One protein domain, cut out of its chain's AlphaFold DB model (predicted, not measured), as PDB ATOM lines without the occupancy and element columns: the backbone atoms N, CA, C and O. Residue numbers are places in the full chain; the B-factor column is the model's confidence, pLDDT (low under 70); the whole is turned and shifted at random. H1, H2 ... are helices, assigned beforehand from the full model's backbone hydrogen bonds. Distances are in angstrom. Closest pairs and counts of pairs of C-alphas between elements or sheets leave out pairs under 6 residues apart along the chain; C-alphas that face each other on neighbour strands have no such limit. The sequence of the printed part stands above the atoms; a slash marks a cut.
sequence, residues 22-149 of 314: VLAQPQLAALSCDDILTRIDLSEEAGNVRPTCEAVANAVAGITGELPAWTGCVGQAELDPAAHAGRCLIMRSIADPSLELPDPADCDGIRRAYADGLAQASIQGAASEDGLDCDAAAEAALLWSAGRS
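What this domain is: This is residues 22 to 149 of the 314 residues of an uncharacterized protein of Roseivivax halodurans JCM 10272 (UniProt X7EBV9). The longest helix, H4, packs with H3, H5 and H6 in a crossed cluster. H1 and H2 make a smaller lobe at the other end, where residues 43 to 49 stick out. The printed part has 128 residues with six named helices, H1 to H6 in order, and no named strand: all helix. It is compact, radius of gyration of the C-alphas 15.3 A, spanning 50 by 28 by 19 A.

Where its parts are: H4, residues 81 to 95, runs 21.1 A from C-alpha 81 at (-16.014, 13.330, 9.468). H3 is residues 69 to 73, H5 107 to 120, H2 53 to 64, H1 33 to 39. H6, residues 134 to 147, ends at (-1.269, 5.864, 21.741).

How they stand to each other: H4 touches H6 at a steep tilt of 40 degrees, closest C-alphas Gly 86 and Ala 140, 4.2 A. H2 touches H1 with residues 53 to 57 alone, closest C-alphas Cys 33 and Cys 53, 5.6 A. O i to N i+4 pairs are within hydrogen-bond range throughout H1, H2, H4 and H5, 7 of 10 in H6, 0 of 1 in H3, with 1 of 2 O i to N i+3.

The domain as a whole: The printed part has no cut. H1 to H2, H4 to H5 and H5 to H6 are long links. Confidence is under 70 in 28 residues, among them 123 to 130.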
ATOM      1  N   VAL A  22     -28.095  18.973  46.155       50.66
ATOM      2  CA  VAL A  22     -26.824  18.891  45.473       50.66
ATOM      3  C   VAL A  22     -26.858  17.484  44.916       50.66
ATOM      4  O   VAL A  22     -26.537  16.518  45.605       50.66
ATOM      5  N   LEU A  23     -27.373  17.371  43.687       50.62
ATOM      6  CA  LEU A  23     -27.031  16.293  42.780       50.62
ATOM      7  C   LEU A  23     -25.555  16.035  43.026       50.62
ATOM      8  O   LEU A  23     -24.756  16.969  42.921       50.62
ATOM      9  N   ALA A  24     -25.217  14.824  43.465       51.53
ATOM     10  CA  ALA A  24     -23.831  14.439  43.630       51.53
ATOM     11  C   ALA A  24     -23.104  14.851  42.340       51.53
ATOM     12  O   ALA A  24     -23.414  14.339  41.267       51.53
ATOM     13  N   GLN A  25     -22.216  15.845  42.452       59.25
ATOM     14  CA  GLN A  25     -21.631  16.583  41.332       59.25
ATOM     15  C   GLN A  25     -21.068  15.718  40.184       59.25
ATOM     16  O   GLN A  25     -21.250  16.138  39.043       59.25
ATOM     17  N   PRO A  26     -20.496  14.510  40.400       60.66
ATOM     18  CA  PRO A  26     -20.027  13.680  39.282       60.66
ATOM     19  C   PRO A  26     -21.139  13.197  38.337       60.66
ATOM     20  O   PRO A  26     -20.869  12.829  37.199       60.66
ATOM     21  N   GLN A  27     -22.410  13.210  38.753       75.50
ATOM     22  CA  GLN A  27     -23.497  12.699  37.910       75.50
ATOM     23  C   GLN A  27     -23.873  13.652  36.772       75.50
ATOM     24  O   GLN A  27     -24.474  13.212  35.800       75.50
ATOM     25  N   LEU A  28     -23.521  14.941  36.866       79.62
ATOM     26  CA  LEU A  28     -23.816  15.929  35.824       79.62
ATOM     27  C   LEU A  28     -23.001  15.692  34.546       79.62
ATOM     28  O   LEU A  28     -23.545  15.864  33.460       79.62
ATOM     29  N   ALA A  29     -21.744  15.250  34.659       78.62
ATOM     30  CA  ALA A  29     -20.889  14.948  33.507       78.62
ATOM     31  C   ALA A  29     -21.335  13.690  32.732       78.62
ATOM     32  O   ALA A  29     -20.999  13.537  31.558       78.62
ATOM     33  N   ALA A  30     -22.122  12.819  33.376       82.62
ATOM     34  CA  ALA A  30     -22.674  11.602  32.782       82.62
ATOM     35  C   ALA A  30     -24.019  11.816  32.057       82.62
ATOM     36  O   ALA A  30     -24.476  10.922  31.346       82.62
ATOM     37  N   LEU A  31     -24.679  12.964  32.247       87.50
ATOM     38  CA  LEU A  31     -25.941  13.273  31.568       87.50
ATOM     39  C   LEU A  31     -25.687  13.715  30.130       87.50
ATOM     40  O   LEU A  31     -24.698  14.396  29.854       87.50
ATOM     41  N   SER A  32     -26.610  13.385  29.225       90.50
ATOM     42  CA  SER A  32     -26.601  13.943  27.872       90.50
ATOM     43  C   SER A  32     -26.882  15.451  27.893       90.50
ATOM     44  O   SER A  32     -27.426  15.996  28.859       90.50
ATOM     45  N   CYS A  33     -26.544  16.139  26.803       90.81
ATOM     46  CA  CYS A  33     -26.875  17.550  26.648       90.81
ATOM     47  C   CYS A  33     -28.389  17.808  26.781       90.81
ATOM     48  O   CYS A  33     -28.796  18.737  27.482       90.81
ATOM     49  N   ASP A  34     -29.231  16.979  26.151       89.56
ATOM     50  CA  ASP A  34     -30.689  17.146  26.208       89.56
ATOM     51  C   ASP A  34     -31.251  16.859  27.610       89.56
ATOM     52  O   ASP A  34     -32.081  17.622  28.106       89.56
ATOM     53  N   ASP A  35     -30.726  15.854  28.322       89.19
ATOM     54  CA  ASP A  35     -31.104  15.594  29.721       89.19
ATOM     55  C   ASP A  35     -30.802  16.788  30.634       89.19
ATOM     56  O   ASP A  35     -31.545  17.071  31.572       89.19
ATOM     57  N   ILE A  36     -29.699  17.496  30.387       89.19
ATOM     58  CA  ILE A  36     -29.356  18.694  31.156       89.19
ATOM     59  C   ILE A  36     -30.305  19.833  30.787       89.19
ATOM     60  O   ILE A  36     -30.878  20.468  31.671       89.19
ATOM     61  N   LEU A  37     -30.520  20.070  29.493       87.50
ATOM     62  CA  LEU A  37     -31.392  21.142  29.013       87.50
ATOM     63  C   LEU A  37     -32.856  20.960  29.427       87.50
ATOM     64  O   LEU A  37     -33.538  21.954  29.640       87.50
ATOM     65  N   THR A  38     -33.343  19.725  29.551       86.31
ATOM     66  CA  THR A  38     -34.709  19.428  30.021       86.31
ATOM     67  C   THR A  38     -34.873  19.602  31.531       86.31
ATOM     68  O   THR A  38     -35.984  19.837  32.004       86.31
ATOM     69  N   ARG A  39     -33.782  19.501  32.300       87.06
ATOM     70  CA  ARG A  39     -33.775  19.708  33.759       87.06
ATOM     71  C   ARG A  39     -33.559  21.160  34.162       87.06
ATOM     72  O   ARG A  39     -33.944  21.539  35.267       87.06
ATOM     73  N   ILE A  40     -32.922  21.959  33.309       81.31
ATOM     74  CA  ILE A  40     -32.812  23.400  33.517       81.31
ATOM     75  C   ILE A  40     -34.153  24.011  33.117       81.31
ATOM     76  O   ILE A  40     -34.484  24.083  31.937       81.31
ATOM     77  N   ASP A  41     -34.917  24.456  34.112       67.75
ATOM     78  CA  ASP A  41     -36.119  25.261  33.899       67.75
ATOM     79  C   ASP A  41     -35.697  26.638  33.361       67.75
ATOM     80  O   ASP A  41     -35.458  27.592  34.106       67.75
ATOM     81  N   LEU A  42     -35.480  26.708  32.047       65.62
ATOM     82  CA  LEU A  42     -35.260  27.958  31.336       65.62
ATOM     83  C   LEU A  42     -36.617  28.652  31.251       65.62
ATOM     84  O   LEU A  42     -37.360  28.460  30.289       65.62
ATOM     85  N   SER A  43     -36.956  29.412  32.292       55.19
ATOM     86  CA  SER A  43     -38.196  30.180  32.320       55.19
ATOM     87  C   SER A  43     -38.312  31.051  31.060       55.19
ATOM     88  O   SER A  43     -37.332  31.639  30.593       55.19
ATOM     89  N   GLU A  44     -39.530  31.151  30.515       56.47
ATOM     90  CA  GLU A  44     -39.856  31.909  29.291       56.47
ATOM     91  C   GLU A  44     -39.395  33.384  29.319       56.47
ATOM     92  O   GLU A  44     -39.338  34.038  28.278       56.47
ATOM     93  N   GLU A  45     -39.039  33.924  30.490       56.62
ATOM     94  CA  GLU A  45     -38.610  35.314  30.662       56.62
ATOM     95  C   GLU A  45     -37.201  35.596  30.108       56.62
ATOM     96  O   GLU A  45     -36.911  36.732  29.722       56.62
ATOM     97  N   ALA A  46     -36.338  34.582  29.976       57.97
ATOM     98  CA  ALA A  46     -35.007  34.707  29.373       57.97
ATOM     99  C   ALA A  46     -35.060  34.534  27.840       57.97
ATOM    100  O   ALA A  46     -34.371  33.696  27.274       57.97
ATOM    101  N   GLY A  47     -35.934  35.300  27.179       59.12
ATOM    102  CA  GLY A  47     -36.137  35.386  25.728       59.12
ATOM    103  C   GLY A  47     -35.549  34.262  24.860       59.12
ATOM    104  O   GLY A  47     -34.468  34.446  24.330       59.12
ATOM    105  N   ASN A  48     -36.282  33.160  24.663       66.06
ATOM    106  CA  ASN A  48     -36.202  32.140  23.589       66.06
ATOM    107  C   ASN A  48     -34.843  31.616  23.056       66.06
ATOM    108  O   ASN A  48     -34.843  30.791  22.139       66.06
ATOM    109  N   VAL A  49     -33.686  32.020  23.576       79.38
ATOM    110  CA  VAL A  49     -32.388  31.528  23.103       79.38
ATOM    111  C   VAL A  49     -32.039  30.270  23.887       79.38
ATOM    112  O   VAL A  49     -31.496  30.330  24.988       79.38
ATOM    113  N   ARG A  50     -32.366  29.109  23.313       80.12
ATOM    114  CA  ARG A  50     -31.961  27.815  23.872       80.12
ATOM    115  C   ARG A  50     -30.423  27.703  23.819       80.12
ATOM    116  O   ARG A  50     -29.855  27.950  22.753       80.12
ATOM    117  N   PRO A  51     -29.740  27.351  24.925       87.69
ATOM    118  CA  PRO A  51     -28.291  27.200  24.923       87.69
ATOM    119  C   PRO A  51     -27.853  26.067  23.990       87.69
ATOM    120  O   PRO A  51     -28.555  25.067  23.832       87.69
ATOM    121  N   THR A  52     -26.674  26.217  23.388       89.81
ATOM    122  CA  THR A  52     -26.035  25.156  22.600       89.81
ATOM    123  C   THR A  52     -25.428  24.099  23.522       89.81
ATOM    124  O   THR A  52     -25.071  24.395  24.664       89.81
ATOM    125  N   CYS A  53     -25.240  22.871  23.030       90.81
ATOM    126  CA  CYS A  53     -24.566  21.826  23.809       90.81
ATOM    127  C   CYS A  53     -23.125  22.183  24.176       90.81
ATOM    128  O   CYS A  53     -22.654  21.796  25.238       90.81
ATOM    129  N   GLU A  54     -22.444  22.980  23.356       90.06
ATOM    130  CA  GLU A  54     -21.130  23.526  23.698       90.06
ATOM    131  C   GLU A  54     -21.199  24.454  24.923       90.06
ATOM    132  O   GLU A  54     -20.409  24.319  25.858       90.06
ATOM    133  N   ALA A  55     -22.184  25.361  24.971       90.62
ATOM    134  CA  ALA A  55     -22.391  26.227  26.130       90.62
ATOM    135  C   ALA A  55     -22.725  25.413  27.391       90.62
ATOM    136  O   ALA A  55     -22.227  25.720  28.475       90.62
ATOM    137  N   VAL A  56     -23.520  24.347  27.243       91.62
ATOM    138  CA  VAL A  56     -23.838  23.416  28.334       91.62
ATOM    139  C   VAL A  56     -22.588  22.677  28.816       91.62
ATOM    140  O   VAL A  56     -22.343  22.650  30.018       91.62
ATOM    141  N   ALA A  57     -21.767  22.130  27.915       89.81
ATOM    142  CA  ALA A  57     -20.541  21.417  28.275       89.81
ATOM    143  C   ALA A  57     -19.579  22.304  29.080       89.81
ATOM    144  O   ALA A  57     -19.086  21.895  30.131       89.81
ATOM    145  N   ASN A  58     -19.386  23.549  28.637       87.69
ATOM    146  CA  ASN A  58     -18.563  24.533  29.340       87.69
ATOM    147  C   ASN A  58     -19.119  24.868  30.733       87.69
ATOM    148  O   ASN A  58     -18.356  24.988  31.693       87.69
ATOM    149  N   ALA A  59     -20.443  24.988  30.867       89.50
ATOM    150  CA  ALA A  59     -21.082  25.216  32.159       89.50
ATOM    151  C   ALA A  59     -20.904  24.017  33.109       89.50
ATOM    152  O   ALA A  59     -20.561  24.212  34.275       89.50
ATOM    153  N   VAL A  60     -21.074  22.783  32.615       87.19
ATOM    154  CA  VAL A  60     -20.843  21.563  33.409       87.19
ATOM    155  C   VAL A  60     -19.391  21.485  33.869       87.19
ATOM    156  O   VAL A  60     -19.156  21.254  35.054       87.19
ATOM    157  N   ALA A  61     -18.428  21.751  32.986       85.56
ATOM    158  CA  ALA A  61     -17.012  21.771  33.343       85.56
ATOM    159  C   ALA A  61     -16.687  22.838  34.392       85.56
ATOM    160  O   ALA A  61     -15.958  22.566  35.344       85.56
ATOM    161  N   GLY A  62     -17.283  24.028  34.285       81.88
ATOM    162  CA  GLY A  62     -17.129  25.080  35.291       81.88
ATOM    163  C   GLY A  62     -17.685  24.708  36.672       81.88
ATOM    164  O   GLY A  62     -17.153  25.162  37.682       81.88
ATOM    165  N   ILE A  63     -18.735  23.883  36.729       84.06
ATOM    166  CA  ILE A  63     -19.383  23.463  37.983       84.06
ATOM    167  C   ILE A  63     -18.703  22.236  38.600       84.06
ATOM    168  O   ILE A  63     -18.566  22.159  39.820       84.06
ATOM    169  N   THR A  64     -18.326  21.261  37.772       83.81
ATOM    170  CA  THR A  64     -17.856  19.938  38.219       83.81
ATOM    171  C   THR A  64     -16.335  19.810  38.221       83.81
ATOM    172  O   THR A  64     -15.802  18.973  38.940       83.81
ATOM    173  N   GLY A  65     -15.630  20.640  37.447       82.94
ATOM    174  CA  GLY A  65     -14.206  20.468  37.158       82.94
ATOM    175  C   GLY A  65     -13.912  19.390  36.108       82.94
ATOM    176  O   GLY A  65     -12.746  19.176  35.786       82.94
ATOM    177  N   GLU A  66     -14.940  18.738  35.554       82.06
ATOM    178  CA  GLU A  66     -14.825  17.641  34.591       82.06
ATOM    179  C   GLU A  66     -15.598  17.959  33.305       82.06
ATOM    180  O   GLU A  66     -16.675  18.556  33.324       82.06
ATOM    181  N   LEU A  67     -15.055  17.548  32.159       84.06
ATOM    182  CA  LEU A  67     -15.751  17.678  30.880       84.06
ATOM    183  C   LEU A  67     -16.730  16.509  30.701       84.06
ATOM    184  O   LEU A  67     -16.328  15.362  30.901       84.06
ATOM    185  N   PRO A  68     -17.974  16.754  30.250       89.31
ATOM    186  CA  PRO A  68     -18.850  15.675  29.812       89.31
ATOM    187  C   PRO A  68     -18.201  14.839  28.706       89.31
ATOM    188  O   PRO A  68     -17.555  15.395  27.808       89.31
ATOM    189  N   ALA A  69     -18.432  13.526  28.709       87.25
ATOM    190  CA  ALA A  69     -17.825  12.610  27.737       87.25
ATOM    191  C   ALA A  69     -18.140  12.977  26.278       87.25
ATOM    192  O   ALA A  69     -17.308  12.825  25.388       87.25
ATOM    193  N   TRP A  70     -19.323  13.535  26.037       90.12
ATOM    194  CA  TRP A  70     -19.796  13.946  24.717       90.12
ATOM    195  C   TRP A  70     -19.251  15.306  24.247       90.12
ATOM    196  O   TRP A  70     -19.553  15.728  23.132       90.12
ATOM    197  N   THR A  71     -18.405  15.988  25.032       92.06
ATOM    198  CA  THR A  71     -17.854  17.306  24.655       92.06
ATOM    199  C   THR A  71     -17.042  17.252  23.362       92.06
ATOM    200  O   THR A  71     -17.103  18.175  22.561       92.06
ATOM    201  N   GLY A  72     -16.318  16.160  23.096       89.81
ATOM    202  CA  GLY A  72     -15.578  16.010  21.836       89.81
ATOM    203  C   GLY A  72     -16.466  15.853  20.594       89.81
ATOM    204  O   GLY A  72     -15.960  15.957  19.477       89.81
ATOM    205  N   CYS A  73     -17.762  15.596  20.793       93.19
ATOM    206  CA  CYS A  73     -18.737  15.270  19.757       93.19
ATOM    207  C   CYS A  73     -19.618  16.471  19.353       93.19
ATOM    208  O   CYS A  73     -20.487  16.323  18.497       93.19
ATOM    209  N   VAL A  74     -19.423  17.651  19.958       91.38
ATOM    210  CA  VAL A  74     -20.080  18.901  19.525       91.38
ATOM    211  C   VAL A  74     -19.335  19.509  18.329       91.38
ATOM    212  O   VAL A  74     -18.130  19.326  18.202       91.38
ATOM    213  N   GLY A  75     -20.017  20.269  17.465       86.06
ATOM    214  CA  GLY A  75     -19.360  21.000  16.365       86.06
ATOM    215  C   GLY A  75     -19.033  20.156  15.122       86.06
ATOM    216  O   GLY A  75     -18.022  20.393  14.468       86.06
ATOM    217  N   GLN A  76     -19.887  19.187  14.772       81.88
ATOM    218  CA  GLN A  76     -19.684  18.284  13.624       81.88
ATOM    219  C   GLN A  76     -19.405  19.005  12.296       81.88
ATOM    220  O   GLN A  76     -18.624  18.516  11.491       81.88
ATOM    221  N   ALA A  77     -20.022  20.166  12.058       81.06
ATOM    222  CA  ALA A  77     -19.887  20.898  10.797       81.06
ATOM    223  C   ALA A  77     -18.514  21.573  10.594       81.06
ATOM    224  O   ALA A  77     -18.250  22.096   9.514       81.06
ATOM    225  N   GLU A  78     -17.661  21.604  11.622       80.88
ATOM    226  CA  GLU A  78     -16.390  22.342  11.611       80.88
ATOM    227  C   GLU A  78     -15.188  21.486  11.201       80.88
ATOM    228  O   GLU A  78     -14.133  22.024  10.866       80.88
ATOM    229  N   LEU A  79     -15.335  20.162  11.239       80.12
ATOM    230  CA  LEU A  79     -14.273  19.196  10.980       80.12
ATOM    231  C   LEU A  79     -14.696  18.231   9.875       80.12
ATOM    232  O   LEU A  79     -15.885  18.014   9.640       80.12
ATOM    233  N   ASP A  80     -13.717  17.620   9.211       86.62
ATOM    234  CA  ASP A  80     -14.006  16.455   8.387       86.62
ATOM    235  C   ASP A  80     -14.559  15.303   9.262       86.62
ATOM    236  O   ASP A  80     -14.282  15.247  10.468       86.62
ATOM    237  N   PRO A  81     -15.360  14.382   8.691       87.69
ATOM    238  CA  PRO A  81     -16.014  13.330   9.468       87.69
ATOM    239  C   PRO A  81     -15.055  12.458  10.285       87.69
ATOM    240  O   PRO A  81     -15.383  12.104  11.419       87.69
ATOM    241  N   ALA A  82     -13.871  12.145   9.748       87.06
ATOM    242  CA  ALA A  82     -12.887  11.303  10.416       87.06
ATOM    243  C   ALA A  82     -12.247  12.026  11.609       87.06
ATOM    244  O   ALA A  82     -12.206  11.483  12.715       87.06
ATOM    245  N   ALA A  83     -11.822  13.279  11.430       83.88
ATOM    246  CA  ALA A  83     -11.283  14.101  12.508       83.88
ATOM    247  C   ALA A  83     -12.311  14.356  13.610       83.88
ATOM    248  O   ALA A  83     -11.981  14.285  14.798       83.88
ATOM    249  N   HIS A  84     -13.567  14.605  13.232       91.06
ATOM    250  CA  HIS A  84     -14.643  14.771  14.199       91.06
ATOM    251  C   HIS A  84     -14.892  13.489  15.002       91.06
ATOM    252  O   HIS A  84     -14.928  13.532  16.235       91.06
ATOM    253  N   ALA A  85     -15.021  12.343  14.326       91.62
ATOM    254  CA  ALA A  85     -15.214  11.053  14.981       91.62
ATOM    255  C   ALA A  85     -14.033  10.684  15.885       91.62
ATOM    256  O   ALA A  85     -14.244  10.253  17.020       91.62
ATOM    257  N   GLY A  86     -12.804  10.949  15.436       89.88
ATOM    258  CA  GLY A  86     -11.589  10.780  16.224       89.88
ATOM    259  C   GLY A  86     -11.624  11.590  17.513       89.88
ATOM    260  O   GLY A  86     -11.523  11.030  18.602       89.88
ATOM    261  N   ARG A  87     -11.846  12.906  17.410       88.38
ATOM    262  CA  ARG A  87     -11.962  13.795  18.576       88.38
ATOM    263  C   ARG A  87     -13.065  13.342  19.533       88.38
ATOM    264  O   ARG A  87     -12.838  13.300  20.742       88.38
ATOM    265  N   CYS A  88     -14.237  13.005  19.002       92.00
ATOM    266  CA  CYS A  88     -15.378  12.539  19.782       92.00
ATOM    267  C   CYS A  88     -15.020  11.295  20.602       92.00
ATOM    268  O   CYS A  88     -15.166  11.300  21.823       92.00
ATOM    269  N   LEU A  89     -14.482  10.258  19.960       91.25
ATOM    270  CA  LEU A  89     -14.173   8.990  20.621       91.25
ATOM    271  C   LEU A  89     -12.993   9.100  21.600       91.25
ATOM    272  O   LEU A  89     -13.070   8.542  22.696       91.25
ATOM    273  N   ILE A  90     -11.962   9.896  21.285       88.12
ATOM    274  CA  ILE A  90     -10.867  10.201  22.226       88.12
ATOM    275  C   ILE A  90     -11.424  10.821  23.504       88.12
ATOM    276  O   ILE A  90     -11.184  10.304  24.595       88.12
ATOM    277  N   MET A  91     -12.178  11.914  23.378       85.50
ATOM    278  CA  MET A  91     -12.689  12.642  24.540       85.50
ATOM    279  C   MET A  91     -13.630  11.781  25.378       85.50
ATOM    280  O   MET A  91     -13.561  11.832  26.605       85.50
ATOM    281  N   ARG A  92     -14.440  10.934  24.731       89.06
ATOM    282  CA  ARG A  92     -15.270   9.955  25.436       89.06
ATOM    283  C   ARG A  92     -14.432   8.975  26.254       89.06
ATOM    284  O   ARG A  92     -14.748   8.773  27.417       89.06
ATOM    285  N   SER A  93     -13.353   8.425  25.694       85.81
ATOM    286  CA  SER A  93     -12.475   7.489  26.419       85.81
ATOM    287  C   SER A  93     -11.686   8.130  27.568       85.81
ATOM    288  O   SER A  93     -11.340   7.456  28.533       85.81
ATOM    289  N   ILE A  94     -11.398   9.435  27.480       79.56
ATOM    290  CA  ILE A  94     -10.736  10.188  28.555       79.56
ATOM    291  C   ILE A  94     -11.714  10.444  29.706       79.56
ATOM    292  O   ILE A  94     -11.345  10.298  30.869       79.56
ATOM    293  N   ALA A  95     -12.950  10.833  29.382       79.19
ATOM    294  CA  ALA A  95     -13.984  11.128  30.369       79.19
ATOM    295  C   ALA A  95     -14.579   9.862  31.009       79.19
ATOM    296  O   ALA A  95     -14.959   9.889  32.177       79.19
ATOM    297  N   ASP A  96     -14.640   8.756  30.265       78.56
ATOM    298  CA  ASP A  96     -15.061   7.445  30.750       78.56
ATOM    299  C   ASP A  96     -13.982   6.392  30.442       78.56
ATOM    300  O   ASP A  96     -14.008   5.758  29.385       78.56
ATOM    301  N   PRO A  97     -13.036   6.160  31.370       73.94
ATOM    302  CA  PRO A  97     -11.994   5.150  31.202       73.94
ATOM    303  C   PRO A  97     -12.519   3.710  31.110       73.94
ATOM    304  O   PRO A  97     -11.751   2.816  30.755       73.94
ATOM    305  N   SER A  98     -13.787   3.467  31.469       78.50
ATOM    306  CA  SER A  98     -14.431   2.157  31.320       78.50
ATOM    307  C   SER A  98     -14.987   1.926  29.914       78.50
ATOM    308  O   SER A  98     -15.304   0.789  29.564       78.50
ATOM    309  N   LEU A  99     -15.061   2.980  29.093       81.06
ATOM    310  CA  LEU A  99     -15.419   2.877  27.691       81.06
ATOM    311  C   LEU A  99     -14.283   2.199  26.923       81.06
ATOM    312  O   LEU A  99     -13.266   2.812  26.586       81.06
ATOM    313  N   GLU A 100     -14.476   0.923  26.610       81.19
ATOM    314  CA  GLU A 100     -13.623   0.228  25.658       81.19
ATOM    315  C   GLU A 100     -13.858   0.815  24.267       81.19
ATOM    316  O   GLU A 100     -14.960   0.761  23.715       81.19
ATOM    317  N   LEU A 101     -12.811   1.423  23.706       81.88
ATOM    318  CA  LEU A 101     -12.852   1.865  22.322       81.88
ATOM    319  C   LEU A 101     -12.953   0.632  21.413       81.88
ATOM    320  O   LEU A 101     -12.243  -0.347  21.662       81.88
ATOM    321  N   PRO A 102     -13.799   0.674  20.369       83.75
ATOM    322  CA  PRO A 102     -13.928  -0.430  19.428       83.75
ATOM    323  C   PRO A 102     -12.582  -0.806  18.802       83.75
ATOM    324  O   PRO A 102     -11.696   0.045  18.657       83.75
ATOM    325  N   ASP A 103     -12.457  -2.072  18.397       79.75
ATOM    326  CA  ASP A 103     -11.327  -2.529  17.588       79.75
ATOM    327  C   ASP A 103     -11.201  -1.615  16.349       79.75
ATOM    328  O   ASP A 103     -12.199  -1.403  15.656       79.75
ATOM    329  N   PRO A 104     -10.014  -1.060  16.038       79.44
ATOM    330  CA  PRO A 104      -9.797  -0.276  14.823       79.44
ATOM    331  C   PRO A 104     -10.208  -0.984  13.520       79.44
ATOM    332  O   PRO A 104     -10.453  -0.314  12.518       79.44
ATOM    333  N   ALA A 105     -10.267  -2.321  13.510       75.25
ATOM    334  CA  ALA A 105     -10.763  -3.120  12.390       75.25
ATOM    335  C   ALA A 105     -12.300  -3.281  12.366       75.25
ATOM    336  O   ALA A 105     -12.854  -3.665  11.333       75.25
ATOM    337  N   ASP A 106     -13.000  -2.983  13.465       84.88
ATOM    338  CA  ASP A 106     -14.459  -3.069  13.591       84.88
ATOM    339  C   ASP A 106     -15.134  -1.745  13.196       84.88
ATOM    340  O   ASP A 106     -15.513  -0.923  14.036       84.88
ATOM    341  N   CYS A 107     -15.301  -1.541  11.885       87.06
ATOM    342  CA  CYS A 107     -15.982  -0.362  11.341       87.06
ATOM    343  C   CYS A 107     -17.367  -0.134  11.979       87.06
ATOM    344  O   CYS A 107     -17.693   0.994  12.354       87.06
ATOM    345  N   ASP A 108     -18.181  -1.182  12.132       89.38
ATOM    346  CA  ASP A 108     -19.539  -1.049  12.669       89.38
ATOM    347  C   ASP A 108     -19.522  -0.685  14.158       89.38
ATOM    348  O   ASP A 108     -20.338   0.121  14.611       89.38
ATOM    349  N   GLY A 109     -18.575  -1.234  14.921       90.88
ATOM    350  CA  GLY A 109     -18.316  -0.836  16.303       90.88
ATOM    351  C   GLY A 109     -17.958   0.643  16.424       90.88
ATOM    352  O   GLY A 109     -18.544   1.348  17.249       90.88
ATOM    353  N   ILE A 110     -17.058   1.137  15.570       90.94
ATOM    354  CA  ILE A 110     -16.654   2.551  15.534       90.94
ATOM    355  C   ILE A 110     -17.838   3.454  15.201       90.94
ATOM    356  O   ILE A 110     -18.080   4.435  15.906       90.94
ATOM    357  N   ARG A 111     -18.594   3.121  14.149       92.06
ATOM    358  CA  ARG A 111     -19.758   3.906  13.715       92.06
ATOM    359  C   ARG A 111     -20.811   3.993  14.813       92.06
ATOM    360  O   ARG A 111     -21.288   5.089  15.094       92.06
ATOM    361  N   ARG A 112     -21.098   2.878  15.492       91.50
ATOM    362  CA  ARG A 112     -22.040   2.832  16.618       91.50
ATOM    363  C   ARG A 112     -21.555   3.662  17.803       91.50
ATOM    364  O   ARG A 112     -22.291   4.505  18.302       91.50
ATOM    365  N   ALA A 113     -20.294   3.496  18.209       90.88
ATOM    366  CA  ALA A 113     -19.717   4.272  19.305       90.88
ATOM    367  C   ALA A 113     -19.704   5.779  18.992       90.88
ATOM    368  O   ALA A 113     -19.942   6.612  19.870       90.88
ATOM    369  N   TYR A 114     -19.444   6.154  17.741       92.31
ATOM    370  CA  TYR A 114     -19.507   7.543  17.311       92.31
ATOM    371  C   TYR A 114     -20.946   8.081  17.332       92.31
ATOM    372  O   TYR A 114     -21.188   9.149  17.898       92.31
ATOM    373  N   ALA A 115     -21.910   7.324  16.801       91.19
ATOM    374  CA  ALA A 115     -23.326   7.681  16.815       91.19
ATOM    375  C   ALA A 115     -23.877   7.839  18.241       91.19
ATOM    376  O   ALA A 115     -24.564   8.822  18.517       91.19
ATOM    377  N   ASP A 116     -23.496   6.960  19.171       90.44
ATOM    378  CA  ASP A 116     -23.837   7.078  20.593       90.44
ATOM    379  C   ASP A 116     -23.305   8.389  21.197       90.44
ATOM    380  O   ASP A 116     -23.989   9.056  21.975       90.44
ATOM    381  N   GLY A 117     -22.082   8.784  20.827       90.62
ATOM    382  CA  GLY A 117     -21.473  10.039  21.271       90.62
ATOM    383  C   GLY A 117     -22.203  11.266  20.724       90.62
ATOM    384  O   GLY A 117     -22.487  12.207  21.466       90.62
ATOM    385  N   LEU A 118     -22.563  11.235  19.441       91.31
ATOM    386  CA  LEU A 118     -23.364  12.280  18.805       91.31
ATOM    387  C   LEU A 118     -24.770  12.380  19.411       91.31
ATOM    388  O   LEU A 118     -25.268  13.489  19.604       91.31
ATOM    389  N   ALA A 119     -25.402  11.251  19.742       89.62
ATOM    390  CA  ALA A 119     -26.715  11.231  20.381       89.62
ATOM    391  C   ALA A 119     -26.684  11.943  21.742       89.62
ATOM    392  O   ALA A 119     -27.591  12.709  22.056       89.62
ATOM    393  N   GLN A 120     -25.605  11.770  22.511       88.75
ATOM    394  CA  GLN A 120     -25.408  12.472  23.782       88.75
ATOM    395  C   GLN A 120     -25.092  13.969  23.612       88.75
ATOM    396  O   GLN A 120     -25.442  14.771  24.479       88.75
ATOM    397  N   ALA A 121     -24.454  14.352  22.500       88.81
ATOM    398  CA  ALA A 121     -24.085  15.732  22.171       88.81
ATOM    399  C   ALA A 121     -25.168  16.520  21.406       88.81
ATOM    400  O   ALA A 121     -24.921  17.664  21.016       88.81
ATOM    401  N   SER A 122     -26.344  15.935  21.156       85.25
ATOM    402  CA  SER A 122     -27.400  16.528  20.328       85.25
ATOM    403  C   SER A 122     -28.675  16.816  21.120       85.25
ATOM    404  O   SER A 122     -29.037  16.095  22.042       85.25
ATOM    405  N   ILE A 123     -29.386  17.869  20.710       67.94
ATOM    406  CA  ILE A 123     -30.662  18.311  21.297       67.94
ATOM    407  C   ILE A 123     -31.865  17.616  20.614       67.94
ATOM    408  O   ILE A 123     -33.001  17.747  21.061       67.94
ATOM    409  N   GLN A 124     -31.658  16.896  19.499       64.44
ATOM    410  CA  GLN A 124     -32.758  16.333  18.691       64.44
ATOM    411  C   GLN A 124     -32.524  14.906  18.169       64.44
ATOM    412  O   GLN A 124     -33.198  14.481  17.236       64.44
ATOM    413  N   GLY A 125     -31.585  14.147  18.744       56.84
ATOM    414  CA  GLY A 125     -31.441  12.707  18.467       56.84
ATOM    415  C   GLY A 125     -31.066  12.317  17.027       56.84
ATOM    416  O   GLY A 125     -30.972  11.133  16.728       56.84
ATOM    417  N   ALA A 126     -30.820  13.272  16.130       52.38
ATOM    418  CA  ALA A 126     -30.447  13.006  14.743       52.38
ATOM    419  C   ALA A 126     -28.925  12.883  14.592       52.38
ATOM    420  O   ALA A 126     -28.286  13.664  13.895       52.38
ATOM    421  N   ALA A 127     -28.337  11.909  15.276       58.75
ATOM    422  CA  ALA A 127     -27.042  11.386  14.879       58.75
ATOM    423  C   ALA A 127     -27.305  10.311  13.824       58.75
ATOM    424  O   ALA A 127     -27.640   9.184  14.180       58.75
ATOM    425  N   SER A 128     -27.250  10.642  12.531       61.31
ATOM    426  CA  SER A 128     -27.305   9.575  11.531       61.31
ATOM    427  C   SER A 128     -25.945   8.880  11.474       61.31
ATOM    428  O   SER A 128     -24.905   9.515  11.287       61.31
ATOM    429  N   GLU A 129     -25.957   7.551  11.601       63.03
ATOM    430  CA  GLU A 129     -24.796   6.687  11.327       63.03
ATOM    431  C   GLU A 129     -24.281   6.862   9.885       63.03
ATOM    432  O   GLU A 129     -23.168   6.449   9.553       63.03
ATOM    433  N   ASP A 130     -25.085   7.487   9.021       65.94
ATOM    434  CA  ASP A 130     -24.796   7.764   7.614       65.94
ATOM    435  C   ASP A 130     -23.673   8.795   7.408       65.94
ATOM    436  O   ASP A 130     -23.192   8.955   6.290       65.94
ATOM    437  N   GLY A 131     -23.253   9.507   8.461       74.62
ATOM    438  CA  GLY A 131     -22.210  10.533   8.370       74.62
ATOM    439  C   GLY A 131     -20.767  10.015   8.412       74.62
ATOM    440  O   GLY A 131     -19.856  10.792   8.137       74.62
ATOM    441  N   LEU A 132     -20.548   8.747   8.774       89.06
ATOM    442  CA  LEU A 132     -19.216   8.149   8.902       89.06
ATOM    443  C   LEU A 132     -19.166   6.828   8.128       89.06
ATOM    444  O   LEU A 132     -19.708   5.822   8.586       89.06
ATOM    445  N   ASP A 133     -18.544   6.836   6.950       89.56
ATOM    446  CA  ASP A 133     -18.257   5.608   6.205       89.56
ATOM    447  C   ASP A 133     -17.079   4.831   6.826       89.56
ATOM    448  O   ASP A 133     -16.439   5.291   7.774       89.56
ATOM    449  N   CYS A 134     -16.803   3.621   6.329       85.19
ATOM    450  CA  CYS A 134     -15.750   2.783   6.906       85.19
ATOM    451  C   CYS A 134     -14.330   3.304   6.673       85.19
ATOM    452  O   CYS A 134     -13.453   2.999   7.481       85.19
ATOM    453  N   ASP A 135     -14.095   4.089   5.623       81.19
ATOM    454  CA  ASP A 135     -12.780   4.682   5.383       81.19
ATOM    455  C   ASP A 135     -12.531   5.804   6.402       81.19
ATOM    456  O   ASP A 135     -11.494   5.823   7.068       81.19
ATOM    457  N   ALA A 136     -13.526   6.665   6.622       85.75
ATOM    458  CA  ALA A 136     -13.493   7.709   7.638       85.75
ATOM    459  C   ALA A 136     -13.491   7.139   9.066       85.75
ATOM    460  O   ALA A 136     -12.832   7.692   9.943       85.75
ATOM    461  N   ALA A 137     -14.185   6.025   9.321       87.19
ATOM    462  CA  ALA A 137     -14.138   5.325  10.606       87.19
ATOM    463  C   ALA A 137     -12.744   4.747  10.885       87.19
ATOM    464  O   ALA A 137     -12.223   4.901  11.991       87.19
ATOM    465  N   ALA A 138     -12.119   4.131   9.878       81.38
ATOM    466  CA  ALA A 138     -10.752   3.639   9.987       81.38
ATOM    467  C   ALA A 138      -9.763   4.788  10.231       81.38
ATOM    468  O   ALA A 138      -8.880   4.653  11.073       81.38
ATOM    469  N   GLU A 139      -9.926   5.924   9.546       81.88
ATOM    470  CA  GLU A 139      -9.109   7.125   9.755       81.88
ATOM    471  C   GLU A 139      -9.329   7.745  11.143       81.88
ATOM    472  O   GLU A 139      -8.365   8.079  11.831       81.88
ATOM    473  N   ALA A 140     -10.575   7.817  11.608       85.56
ATOM    474  CA  ALA A 140     -10.906   8.245  12.961       85.56
ATOM    475  C   ALA A 140     -10.202   7.362  13.997       85.56
ATOM    476  O   ALA A 140      -9.605   7.882  14.945       85.56
ATOM    477  N   ALA A 141     -10.186   6.042  13.772       83.38
ATOM    478  CA  ALA A 141      -9.487   5.106  14.637       83.38
ATOM    479  C   ALA A 141      -7.998   5.399  14.747       83.38
ATOM    480  O   ALA A 141      -7.439   5.231  15.832       83.38
ATOM    481  N   LEU A 142      -7.362   5.924  13.694       69.81
ATOM    482  CA  LEU A 142      -5.959   6.362  13.725       69.81
ATOM    483  C   LEU A 142      -5.706   7.447  14.777       69.81
ATOM    484  O   LEU A 142      -4.622   7.501  15.353       69.81
ATOM    485  N   LEU A 143      -6.694   8.302  15.048       73.06
ATOM    486  CA  LEU A 143      -6.534   9.438  15.953       73.06
ATOM    487  C   LEU A 143      -6.474   9.012  17.429       73.06
ATOM    488  O   LEU A 143      -5.634   9.537  18.157       73.06
ATOM    489  N   TRP A 144      -7.293   8.053  17.891       68.25
ATOM    490  CA  TRP A 144      -7.208   7.554  19.284       68.25
ATOM    491  C   TRP A 144      -6.242   6.388  19.464       68.25
ATOM    492  O   TRP A 144      -5.688   6.185  20.545       68.25
ATOM    493  N   SER A 145      -6.005   5.623  18.403       61.03
ATOM    494  CA  SER A 145      -4.974   4.585  18.388       61.03
ATOM    495  C   SER A 145      -3.552   5.158  18.315       61.03
ATOM    496  O   SER A 145      -2.593   4.406  18.487       61.03
ATOM    497  N   ALA A 146      -3.395   6.478  18.150       50.75
ATOM    498  CA  ALA A 146      -2.110   7.178  18.195       50.75
ATOM    499  C   ALA A 146      -1.333   6.984  19.519       50.75
ATOM    500  O   ALA A 146      -0.161   7.348  19.590       50.75
ATOM    501  N   GLY A 147      -1.947   6.371  20.543       48.31
ATOM    502  CA  GLY A 147      -1.269   5.864  21.741       48.31
ATOM    503  C   GLY A 147      -1.284   4.338  21.933       48.31
ATOM    504  O   GLY A 147      -0.850   3.886  22.988       48.31
ATOM    505  N   ARG A 148      -1.808   3.531  20.995       44.03
ATOM    506  CA  ARG A 148      -2.018   2.079  21.198       44.03
ATOM    507  C   ARG A 148      -1.617   1.128  20.062       44.03
ATOM    508  O   ARG A 148      -1.704  -0.076  20.283       44.03
ATOM    509  N   SER A 149      -1.115   1.576  18.908       52.53
ATOM    510  CA  SER A 149      -0.598   0.603  17.928       52.53
ATOM    511  C   SER A 149       0.429   1.150  16.938       52.53
ATOM    512  O   SER A 149       0.076   1.751  15.923       52.53
TER     513      SER A 149